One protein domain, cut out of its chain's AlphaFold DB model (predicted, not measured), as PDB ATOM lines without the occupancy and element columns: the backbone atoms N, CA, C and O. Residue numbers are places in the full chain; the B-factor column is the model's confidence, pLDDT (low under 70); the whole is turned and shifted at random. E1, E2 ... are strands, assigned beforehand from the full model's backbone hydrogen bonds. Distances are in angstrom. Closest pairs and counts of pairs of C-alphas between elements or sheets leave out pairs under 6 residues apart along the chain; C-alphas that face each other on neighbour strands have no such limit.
ATOM      1  N   THR A 112      -6.828 -26.704  -4.136       94.25
ATOM      2  CA  THR A 112      -5.455 -26.870  -4.641       94.25
ATOM      3  C   THR A 112      -4.611 -27.802  -3.767       94.25
ATOM      4  O   THR A 112      -3.715 -28.481  -4.258       94.25
ATOM      5  N   THR A 113      -4.948 -27.902  -2.479       93.88
ATOM      6  CA  THR A 113      -4.345 -28.816  -1.496       93.88
ATOM      7  C   THR A 113      -5.073 -30.161  -1.383       93.88
ATOM      8  O   THR A 113      -4.865 -30.894  -0.420       93.88
ATOM      9  N   ASN A 114      -5.938 -30.505  -2.347       93.19
ATOM     10  CA  ASN A 114      -6.731 -31.739  -2.396       93.19
ATOM     11  C   ASN A 114      -7.689 -31.957  -1.207       93.19
ATOM     12  O   ASN A 114      -8.170 -33.072  -0.992       93.19
ATOM     13  N   LYS A 115      -8.031 -30.909  -0.448       95.94
ATOM     14  CA  LYS A 115      -9.084 -31.004   0.572       95.94
ATOM     15  C   LYS A 115     -10.446 -31.032  -0.103       95.94
ATOM     16  O   LYS A 115     -10.723 -30.218  -0.983       95.94
ATOM     17  N   ILE A 116     -11.303 -31.948   0.333       97.44
ATOM     18  CA  ILE A 116     -12.640 -32.123  -0.234       97.44
ATOM     19  C   ILE A 116     -13.613 -31.139   0.421       97.44
ATOM     20  O   ILE A 116     -13.733 -31.081   1.647       97.44
ATOM     21  N   ALA A 117     -14.341 -30.405  -0.413       98.25
ATOM     22  CA  ALA A 117     -15.547 -29.685  -0.040       98.25
ATOM     23  C   ALA A 117     -16.756 -30.359  -0.699       98.25
ATOM     24  O   ALA A 117     -16.688 -30.784  -1.852       98.25
ATOM     25  N   SER A 118     -17.874 -30.445   0.017       98.19
ATOM     26  CA  SER A 118     -19.113 -31.024  -0.514       98.19
ATOM     27  C   SER A 118     -20.283 -30.077  -0.320       98.19
ATOM     28  O   SER A 118     -20.398 -29.439   0.721       98.19
ATOM     29  N   ILE A 119     -21.177 -30.012  -1.296       98.38
ATOM     30  CA  ILE A 119     -22.379 -29.184  -1.260       98.38
ATOM     31  C   ILE A 119     -23.585 -30.118  -1.226       98.38
ATOM     32  O   ILE A 119     -23.722 -31.006  -2.071       98.38
ATOM     33  N   SER A 120     -24.460 -29.911  -0.246       97.69
ATOM     34  CA  SER A 120     -25.691 -30.677  -0.073       97.69
ATOM     35  C   SER A 120     -26.856 -29.778   0.325       97.69
ATOM     36  O   SER A 120     -26.687 -28.579   0.561       97.69
ATOM     37  N   SER A 121     -28.043 -30.360   0.491       96.50
ATOM     38  CA  SER A 121     -29.199 -29.650   1.052       96.50
ATOM     39  C   SER A 121     -28.957 -29.072   2.458       96.50
ATOM     40  O   SER A 121     -29.748 -28.249   2.913       96.50
ATOM     41  N   LYS A 122     -27.907 -29.509   3.171       96.06
ATOM     42  CA  LYS A 122     -27.498 -28.992   4.492       96.06
ATOM     43  C   LYS A 122     -26.500 -27.828   4.410       96.06
ATOM     44  O   LYS A 122     -26.157 -27.270   5.447       96.06
ATOM     45  N   GLY A 123     -26.036 -27.471   3.213       95.88
ATOM     46  CA  GLY A 123     -25.047 -26.420   2.987       95.88
ATOM     47  C   GLY A 123     -23.729 -26.948   2.434       95.88
ATOM     48  O   GLY A 123     -23.647 -28.058   1.907       95.88
ATOM     49  N   LEU A 124     -22.684 -26.131   2.556       97.88
ATOM     50  CA  LEU A 124     -21.323 -26.482   2.165       97.88
ATOM     51  C   LEU A 124     -20.602 -27.105   3.362       97.88
ATOM     52  O   LEU A 124     -20.435 -26.450   4.386       97.88
ATOM     53  N   LYS A 125     -20.155 -28.356   3.244       98.12
ATOM     54  CA  LYS A 125     -19.265 -28.996   4.215       98.12
ATOM     55  C   LYS A 125     -17.813 -28.778   3.803       98.12
ATOM     56  O   LYS A 125     -17.427 -29.131   2.689       98.12
ATOM     57  N   TYR A 126     -17.006 -28.257   4.717       98.19
ATOM     58  CA  TYR A 126     -15.560 -28.115   4.558       98.19
ATOM     59  C   TYR A 126     -14.883 -28.237   5.928       98.19
ATOM     60  O   TYR A 126     -15.430 -27.760   6.919       98.19
ATOM     61  N   ASN A 127     -13.735 -28.920   6.011       95.69
ATOM     62  CA  ASN A 127     -13.047 -29.214   7.282       95.69
ATOM     63  C   ASN A 127     -14.003 -29.730   8.385       95.69
ATOM     64  O   ASN A 127     -14.001 -29.241   9.512       95.69
ATOM     65  N   ASN A 128     -14.864 -30.693   8.035       94.44
ATOM     66  CA  ASN A 128     -15.867 -31.306   8.919       94.44
ATOM     67  C   ASN A 128     -16.946 -30.375   9.506       94.44
ATOM     68  O   ASN A 128     -17.752 -30.833  10.311       94.44
ATOM     69  N   LYS A 129     -17.043 -29.120   9.057       97.50
ATOM     70  CA  LYS A 129     -18.093 -28.175   9.466       97.50
ATOM     71  C   LYS A 129     -19.021 -27.850   8.303       97.50
ATOM     72  O   LYS A 129     -18.578 -27.814   7.157       97.50
ATOM     73  N   TYR A 130     -20.297 -27.615   8.607       97.12
ATOM     74  CA  TYR A 130     -21.273 -27.111   7.640       97.12
ATOM     75  C   TYR A 130     -21.358 -25.593   7.705       97.12
ATOM     76  O   TYR A 130     -21.430 -25.000   8.780       97.12
ATOM     77  N   TYR A 131     -21.407 -24.985   6.530       96.69
ATOM     78  CA  TYR A 131     -21.548 -23.560   6.327       96.69
ATOM     79  C   TYR A 131     -22.783 -23.314   5.474       96.69
ATOM     80  O   TYR A 131     -22.921 -23.860   4.376       96.69
ATOM     81  N   MET A 132     -23.660 -22.447   5.969       93.19
ATOM     82  CA  MET A 132     -24.804 -21.948   5.217       93.19
ATOM     83  C   MET A 132     -24.553 -20.499   4.803       93.19
ATOM     84  O   MET A 132     -24.143 -19.697   5.652       93.19
ATOM     85  N   PRO A 133     -24.772 -20.148   3.524       90.25
ATOM     86  CA  PRO A 133     -24.740 -18.757   3.119       90.25
ATOM     87  C   PRO A 133     -25.836 -17.970   3.848       90.25
ATOM     88  O   PRO A 133     -26.923 -18.490   4.091       90.25
ATOM     89  N   LYS A 134     -25.540 -16.720   4.212       86.88
ATOM     90  CA  LYS A 134     -26.508 -15.783   4.799       86.88
ATOM     91  C   LYS A 134     -26.870 -14.715   3.774       86.88
ATOM     92  O   LYS A 134     -26.112 -14.479   2.837       86.88
ATOM     93  N   GLU A 135     -27.979 -14.012   3.982       82.69
ATOM     94  CA  GLU A 135     -28.432 -12.966   3.057       82.69
ATOM     95  C   GLU A 135     -27.365 -11.889   2.797       82.69
ATOM     96  O   GLU A 135     -27.091 -11.558   1.650       82.69
ATOM     97  N   LYS A 136     -26.641 -11.439   3.829       83.62
ATOM     98  CA  LYS A 136     -25.526 -10.479   3.680       83.62
ATOM     99  C   LYS A 136     -24.331 -10.980   2.845       83.62
ATOM    100  O   LYS A 136     -23.434 -10.207   2.519       83.62
ATOM    101  N   ASN A 137     -24.265 -12.282   2.560       86.81
ATOM    102  CA  ASN A 137     -23.246 -12.890   1.700       86.81
ATOM    103  C   ASN A 137     -23.667 -12.952   0.231       86.81
ATOM    104  O   ASN A 137     -22.853 -13.329  -0.612       86.81
ATOM    105  N   ARG A 138     -24.933 -12.645  -0.062       86.44
ATOM    106  CA  ARG A 138     -25.504 -12.735  -1.397       86.44
ATOM    107  C   ARG A 138     -24.904 -11.674  -2.307       86.44
ATOM    108  O   ARG A 138     -24.821 -10.501  -1.952       86.44
ATOM    109  N   ILE A 139     -24.543 -12.108  -3.504       85.19
ATOM    110  CA  ILE A 139     -24.226 -11.259  -4.646       85.19
ATOM    111  C   ILE A 139     -25.358 -11.453  -5.657       85.19
ATOM    112  O   ILE A 139     -25.728 -12.594  -5.939       85.19
ATOM    113  N   GLY A 140     -25.911 -10.363  -6.182       77.00
ATOM    114  CA  GLY A 140     -27.074 -10.399  -7.071       77.00
ATOM    115  C   GLY A 140     -28.406 -10.160  -6.351       77.00
ATOM    116  O   GLY A 140     -28.446  -9.818  -5.168       77.00
ATOM    117  N   ASN A 141     -29.499 -10.328  -7.098       69.44
ATOM    118  CA  ASN A 141     -30.821  -9.784  -6.764       69.44
ATOM    119  C   ASN A 141     -31.914 -10.847  -6.535       69.44
ATOM    120  O   ASN A 141     -33.079 -10.490  -6.378       69.44
ATOM    121  N   GLY A 142     -31.596 -12.146  -6.557       65.94
ATOM    122  CA  GLY A 142     -32.595 -13.175  -6.226       65.94
ATOM    123  C   GLY A 142     -32.878 -13.276  -4.717       65.94
ATOM    124  O   GLY A 142     -32.184 -12.667  -3.906       65.94
ATOM    125  N   MET A 143     -33.905 -14.047  -4.339       67.69
ATOM    126  CA  MET A 143     -34.268 -14.314  -2.932       67.69
ATOM    127  C   MET A 143     -34.655 -15.784  -2.668       67.69
ATOM    128  O   MET A 143     -35.412 -16.074  -1.744       67.69
ATOM    129  N   TYR A 144     -34.189 -16.741  -3.478       77.56
ATOM    130  CA  TYR A 144     -34.828 -18.068  -3.558       77.56
ATOM    131  C   TYR A 144     -33.884 -19.255  -3.381       77.56
ATOM    132  O   TYR A 144     -34.306 -20.400  -3.572       77.56
ATOM    133  N   SER A 145     -32.629 -19.014  -3.001       77.50
ATOM    134  CA  SER A 145     -31.603 -20.050  -2.798       77.50
ATOM    135  C   SER A 145     -31.899 -21.028  -1.654       77.50
ATOM    136  O   SER A 145     -31.311 -22.114  -1.592       77.50
ATOM    137  N   PHE A 146     -32.837 -20.680  -0.770       82.31
ATOM    138  CA  PHE A 146     -33.216 -21.472   0.396       82.31
ATOM    139  C   PHE A 146     -34.697 -21.845   0.359       82.31
ATOM    140  O   PHE A 146     -35.542 -21.061  -0.067       82.31
ATOM    141  N   LYS A 147     -35.021 -23.047   0.840       80.94
ATOM    142  CA  LYS A 147     -36.397 -23.463   1.142       80.94
ATOM    143  C   LYS A 147     -36.390 -24.278   2.431       80.94
ATOM    144  O   LYS A 147     -35.648 -25.252   2.518       80.94
ATOM    145  N   ASN A 148     -37.193 -23.892   3.422       84.31
ATOM    146  CA  ASN A 148     -37.320 -24.587   4.712       84.31
ATOM    147  C   ASN A 148     -35.956 -24.858   5.384       84.31
ATOM    148  O   ASN A 148     -35.649 -25.995   5.741       84.31
ATOM    149  N   ASN A 149     -35.101 -23.830   5.475       83.56
ATOM    150  CA  ASN A 149     -33.733 -23.914   6.013       83.56
ATOM    151  C   ASN A 149     -32.809 -24.929   5.309       83.56
ATOM    152  O   ASN A 149     -31.793 -25.346   5.868       83.56
ATOM    153  N   LYS A 150     -33.133 -25.325   4.073       91.44
ATOM    154  CA  LYS A 150     -32.296 -26.180   3.228       91.44
ATOM    155  C   LYS A 150     -31.796 -25.406   2.020       91.44
ATOM    156  O   LYS A 150     -32.529 -24.613   1.425       91.44
ATOM    157  N   LEU A 151     -30.552 -25.682   1.645       93.25
ATOM    158  CA  LEU A 151     -29.979 -25.204   0.395       93.25
ATOM    159  C   LEU A 151     -30.698 -25.898  -0.770       93.25
ATOM    160  O   LEU A 151     -30.895 -27.117  -0.740       93.25
ATOM    161  N   ARG A 152     -31.101 -25.145  -1.795       93.31
ATOM    162  CA  ARG A 152     -31.584 -25.740  -3.050       93.31
ATOM    163  C   ARG A 152     -30.402 -26.242  -3.874       93.31
ATOM    164  O   ARG A 152     -29.274 -25.806  -3.670       93.31
ATOM    165  N   LYS A 153     -30.654 -27.145  -4.825       93.69
ATOM    166  CA  LYS A 153     -29.614 -27.576  -5.766       93.69
ATOM    167  C   LYS A 153     -29.119 -26.347  -6.549       93.69
ATOM    168  O   LYS A 153     -29.947 -25.723  -7.219       93.69
ATOM    169  N   PRO A 154     -27.825 -25.994  -6.473       93.94
ATOM    170  CA  PRO A 154     -27.274 -24.908  -7.269       93.94
ATOM    171  C   PRO A 154     -27.361 -25.241  -8.755       93.94
ATOM    172  O   PRO A 154     -27.289 -26.410  -9.140       93.94
ATOM    173  N   GLN A 155     -27.478 -24.218  -9.590       90.25
ATOM    174  CA  GLN A 155     -27.404 -24.401 -11.036       90.25
ATOM    175  C   GLN A 155     -25.958 -24.643 -11.477       90.25
ATOM    176  O   GLN A 155     -25.708 -25.499 -12.320       90.25
ATOM    177  N   LEU A 156     -25.019 -23.887 -10.906       92.00
ATOM    178  CA  LEU A 156     -23.599 -23.989 -11.207       92.00
ATOM    179  C   LEU A 156     -22.788 -23.862  -9.917       92.00
ATOM    180  O   LEU A 156     -23.027 -22.980  -9.085       92.00
ATOM    181  N   THR A 157     -21.806 -24.749  -9.790       95.94
ATOM    182  CA  THR A 157     -20.779 -24.731  -8.748       95.94
ATOM    183  C   THR A 157     -19.404 -24.691  -9.393       95.94
ATOM    184  O   THR A 157     -19.161 -25.419 -10.352       95.94
ATOM    185  N   TYR A 158     -18.502 -23.879  -8.854       96.31
ATOM    186  CA  TYR A 158     -17.150 -23.708  -9.387       96.31
ATOM    187  C   TYR A 158     -16.156 -23.514  -8.239       96.31
ATOM    188  O   TYR A 158     -16.507 -22.919  -7.223       96.31
ATOM    189  N   ILE A 159     -14.925 -24.007  -8.378       97.31
ATOM    190  CA  ILE A 159     -13.830 -23.679  -7.461       97.31
ATOM    191  C   ILE A 159     -12.730 -22.959  -8.225       97.31
ATOM    192  O   ILE A 159     -12.252 -23.434  -9.253       97.31
ATOM    193  N   ASP A 160     -12.348 -21.797  -7.714       96.25
ATOM    194  CA  ASP A 160     -11.359 -20.952  -8.358       96.25
ATOM    195  C   ASP A 160      -9.923 -21.267  -7.907       96.25
ATOM    196  O   ASP A 160      -9.680 -22.009  -6.956       96.25
ATOM    197  N   GLN A 161      -8.936 -20.694  -8.592       94.81
ATOM    198  CA  GLN A 161      -7.511 -20.888  -8.304       94.81
ATOM    199  C   GLN A 161      -7.074 -20.393  -6.916       94.81
ATOM    200  O   GLN A 161      -5.980 -20.731  -6.468       94.81
ATOM    201  N   LYS A 162      -7.903 -19.604  -6.222       95.44
ATOM    202  CA  LYS A 162      -7.648 -19.121  -4.857       95.44
ATOM    203  C   LYS A 162      -8.389 -19.956  -3.809       95.44
ATOM    204  O   LYS A 162      -8.450 -19.534  -2.654       95.44
ATOM    205  N   ASP A 163      -8.913 -21.116  -4.205       97.38
ATOM    206  CA  ASP A 163      -9.735 -22.016  -3.400       97.38
ATOM    207  C   ASP A 163     -10.991 -21.342  -2.845       97.38
ATOM    208  O   ASP A 163     -11.379 -21.556  -1.693       97.38
ATOM    209  N   ARG A 164     -11.640 -20.504  -3.656       97.50
ATOM    210  CA  ARG A 164     -12.970 -19.987  -3.338       97.50
ATOM    211  C   ARG A 164     -14.008 -20.771  -4.120       97.50
ATOM    212  O   ARG A 164     -13.875 -20.970  -5.326       97.50
ATOM    213  N   ILE A 165     -15.034 -21.221  -3.415       98.19
ATOM    214  CA  ILE A 165     -16.118 -22.033  -3.955       98.19
ATOM    215  C   ILE A 165     -17.298 -21.121  -4.263       98.19
ATOM    216  O   ILE A 165     -17.840 -20.467  -3.375       98.19
ATOM    217  N   TRP A 166     -17.690 -21.097  -5.524       96.88
ATOM    218  CA  TRP A 166     -18.798 -20.329  -6.055       96.88
ATOM    219  C   TRP A 166     -20.026 -21.223  -6.146       96.88
ATOM    220  O   TRP A 166     -19.958 -22.339  -6.664       96.88
ATOM    221  N   ILE A 167     -21.149 -20.720  -5.648       95.56
ATOM    222  CA  ILE A 167     -22.455 -21.369  -5.695       95.56
ATOM    223  C   ILE A 167     -23.408 -20.375  -6.335       95.56
ATOM    224  O   ILE A 167     -23.592 -19.289  -5.789       95.56
ATOM    225  N   SER A 168     -23.995 -20.737  -7.472       92.25
ATOM    226  CA  SER A 168     -24.853 -19.832  -8.234       92.25
ATOM    227  C   SER A 168     -26.220 -20.424  -8.559       92.25
ATOM    228  O   SER A 168     -26.389 -21.643  -8.694       92.25
ATOM    229  N   TYR A 169     -27.189 -19.523  -8.687       89.31
ATOM    230  CA  TYR A 169     -28.576 -19.804  -9.020       89.31
ATOM    231  C   TYR A 169     -29.055 -18.834 -10.098       89.31
ATOM    232  O   TYR A 169     -28.759 -17.641 -10.038       89.31
ATOM    233  N   ASP A 170     -29.836 -19.344 -11.044       84.25
ATOM    234  CA  ASP A 170     -30.502 -18.577 -12.096       84.25
ATOM    235  C   ASP A 170     -32.009 -18.741 -11.949       84.25
ATOM    236  O   ASP A 170     -32.546 -19.851 -12.012       84.25
ATOM    237  N   PHE A 171     -32.681 -17.614 -11.744       79.81
ATOM    238  CA  PHE A 171     -34.132 -17.515 -11.637       79.81
ATOM    239  C   PHE A 171     -34.721 -16.790 -12.858       79.81
ATOM    240  O   PHE A 171     -35.777 -16.163 -12.788       79.81
ATOM    241  N   GLY A 172     -34.017 -16.831 -13.992       75.50
ATOM    242  CA  GLY A 172     -34.332 -16.084 -15.196       75.50
ATOM    243  C   GLY A 172     -33.842 -14.647 -15.075       75.50
ATOM    244  O   GLY A 172     -32.673 -14.360 -15.308       75.50
ATOM    245  N   LYS A 173     -34.742 -13.724 -14.718       73.25
ATOM    246  CA  LYS A 173     -34.449 -12.277 -14.678       73.25
ATOM    247  C   LYS A 173     -33.420 -11.871 -13.621       73.25
ATOM    248  O   LYS A 173     -32.914 -10.757 -13.699       73.25
ATOM    249  N   PHE A 174     -33.118 -12.752 -12.673       77.31
ATOM    250  CA  PHE A 174     -32.210 -12.492 -11.563       77.31
ATOM    251  C   PHE A 174     -31.344 -13.718 -11.283       77.31
ATOM    252  O   PHE A 174     -31.754 -14.854 -11.539       77.31
ATOM    253  N   SER A 175     -30.177 -13.483 -10.694       81.88
ATOM    254  CA  SER A 175     -29.292 -14.523 -10.187       81.88
ATOM    255  C   SER A 175     -28.902 -14.262  -8.738       81.88
ATOM    256  O   SER A 175     -29.052 -13.154  -8.212       81.88
ATOM    257  N   GLU A 176     -28.433 -15.318  -8.084       88.75
ATOM    258  CA  GLU A 176     -27.787 -15.242  -6.777       88.75
ATOM    259  C   GLU A 176     -26.459 -15.976  -6.849       88.75
ATOM    260  O   GLU A 176     -26.382 -17.081  -7.392       88.75
ATOM    261  N   VAL A 177     -25.426 -15.383  -6.262       91.75
ATOM    262  CA  VAL A 177     -24.117 -16.002  -6.093       91.75
ATOM    263  C   VAL A 177     -23.670 -15.886  -4.648       91.75
ATOM    264  O   VAL A 177     -23.747 -14.827  -4.028       91.75
ATOM    265  N   PHE A 178     -23.141 -16.989  -4.133       94.19
ATOM    266  CA  PHE A 178     -22.423 -17.043  -2.870       94.19
ATOM    267  C   PHE A 178     -21.010 -17.543  -3.118       94.19
ATOM    268  O   PHE A 178     -20.798 -18.480  -3.888       94.19
ATOM    269  N   ILE A 179     -20.044 -16.935  -2.434       96.19
ATOM    270  CA  ILE A 179     -18.632 -17.282  -2.578       96.19
ATOM    271  C   ILE A 179     -18.087 -17.662  -1.210       96.19
ATOM    272  O   ILE A 179     -18.011 -16.822  -0.316       96.19
ATOM    273  N   PHE A 180     -17.723 -18.925  -1.038       97.88
ATOM    274  CA  PHE A 180     -17.098 -19.449   0.168       97.88
ATOM    275  C   PHE A 180     -15.578 -19.418   0.025       97.88
ATOM    276  O   PHE A 180     -15.023 -20.061  -0.859       97.88
ATOM    277  N   ASP A 181     -14.897 -18.680   0.892       97.50
ATOM    278  CA  ASP A 181     -13.438 -18.624   0.945       97.50
ATOM    279  C   ASP A 181     -12.932 -19.703   1.906       97.50
ATOM    280  O   ASP A 181     -13.152 -19.626   3.118       97.50
ATOM    281  N   THR A 182     -12.256 -20.722   1.371       97.81
ATOM    282  CA  THR A 182     -11.764 -21.855   2.170       97.81
ATOM    283  C   THR A 182     -10.658 -21.466   3.148       97.81
ATOM    284  O   THR A 182     -10.542 -22.092   4.202       97.81
ATOM    285  N   LYS A 183      -9.878 -20.414   2.860       95.88
ATOM    286  CA  LYS A 183      -8.825 -19.921   3.763       95.88
ATOM    287  C   LYS A 183      -9.438 -19.258   4.988       95.88
ATOM    288  O   LYS A 183      -8.959 -19.452   6.098       95.88
ATOM    289  N   LYS A 184     -10.533 -18.523   4.790       95.69
ATOM    290  CA  LYS A 184     -11.317 -17.921   5.883       95.69
ATOM    291  C   LYS A 184     -12.321 -18.884   6.504       95.69
ATOM    292  O   LYS A 184     -12.881 -18.573   7.548       95.69
ATOM    293  N   SER A 185     -12.572 -20.018   5.849       96.44
ATOM    294  CA  SER A 185     -13.638 -20.954   6.200       96.44
ATOM    295  C   SER A 185     -14.980 -20.235   6.398       96.44
ATOM    296  O   SER A 185     -15.641 -20.390   7.421       96.44
ATOM    297  N   GLY A 186     -15.362 -19.401   5.428       96.88
ATOM    298  CA  GLY A 186     -16.576 -18.598   5.523       96.88
ATOM    299  C   GLY A 186     -17.019 -18.000   4.195       96.88
ATOM    300  O   GLY A 186     -16.218 -17.787   3.284       96.88
ATOM    301  N   PHE A 187     -18.315 -17.707   4.093       96.19
ATOM    302  CA  PHE A 187     -18.856 -16.969   2.957       96.19
ATOM    303  C   PHE A 187     -18.377 -15.515   2.981       96.19
ATOM    304  O   PHE A 187     -18.361 -14.860   4.025       96.19
ATOM    305  N   LEU A 188     -17.971 -15.011   1.818       93.69
ATOM    306  CA  LEU A 188     -17.563 -13.626   1.641       93.69
ATOM    307  C   LEU A 188     -18.787 -12.715   1.743       93.69
ATOM    308  O   LEU A 188     -19.856 -13.027   1.222       93.69
ATOM    309  N   ASN A 189     -18.643 -11.594   2.445       88.56
ATOM    310  CA  ASN A 189     -19.672 -10.559   2.460       88.56
ATOM    311  C   ASN A 189     -19.557  -9.747   1.171       88.56
ATOM    312  O   ASN A 189     -18.462  -9.297   0.816       88.56
ATOM    313  N   HIS A 190     -20.684  -9.543   0.503       83.25
ATOM    314  CA  HIS A 190     -20.763  -8.629  -0.620       83.25
ATOM    315  C   HIS A 190     -21.132  -7.238  -0.119       83.25
ATOM    316  O   HIS A 190     -21.966  -7.088   0.771       83.25
ATOM    317  N   LYS A 191     -20.499  -6.216  -0.693       82.12
ATOM    318  CA  LYS A 191     -20.886  -4.823  -0.483       82.12
ATOM    319  C   LYS A 191     -21.255  -4.241  -1.846       82.12
ATOM    320  O   LYS A 191     -20.325  -4.023  -2.626       82.12
TER     321      LYS A 191
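This is residues 112 to 191 of the 389 residues of an uncharacterized protein of Kordia sp (UniProt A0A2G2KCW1). There is little regular structure: two small sheets stand partly face to face, joined round one end by a long link, residues 132 to 155. All strand, the 80 printed residues have no named helix; E1 to E6 hold 30. E1 E2 E3 and E4 E5 E6 are meanders, antiparallel strands in chain order. The whole is compact, radius of gyration of the C-alphas 12.0 A, spanning 37 by 25 by 20 A.

E1, residues 116 to 120, begins at C-alpha 116 (-12.640, -32.123, -0.234). E2 is residues 123 to 126, E3 129 to 131, E4 156 to 159, E5 164 to 170. E6, residues 175 to 181, 19.8 A long, ends at C-alpha 181 (-13.438, -18.624, 0.945).

Within hydrogen-bond range are, in hairpin E1 and E2, N 118 and O 125, 3.0 A; in hairpin E5 and E6, N 167 and O 178, 2.9 A. E2 and E6 are only just apart, closest C-alphas 8.4 A.

The printed part has no cut; residues 141 to 143 have pLDDT under 70.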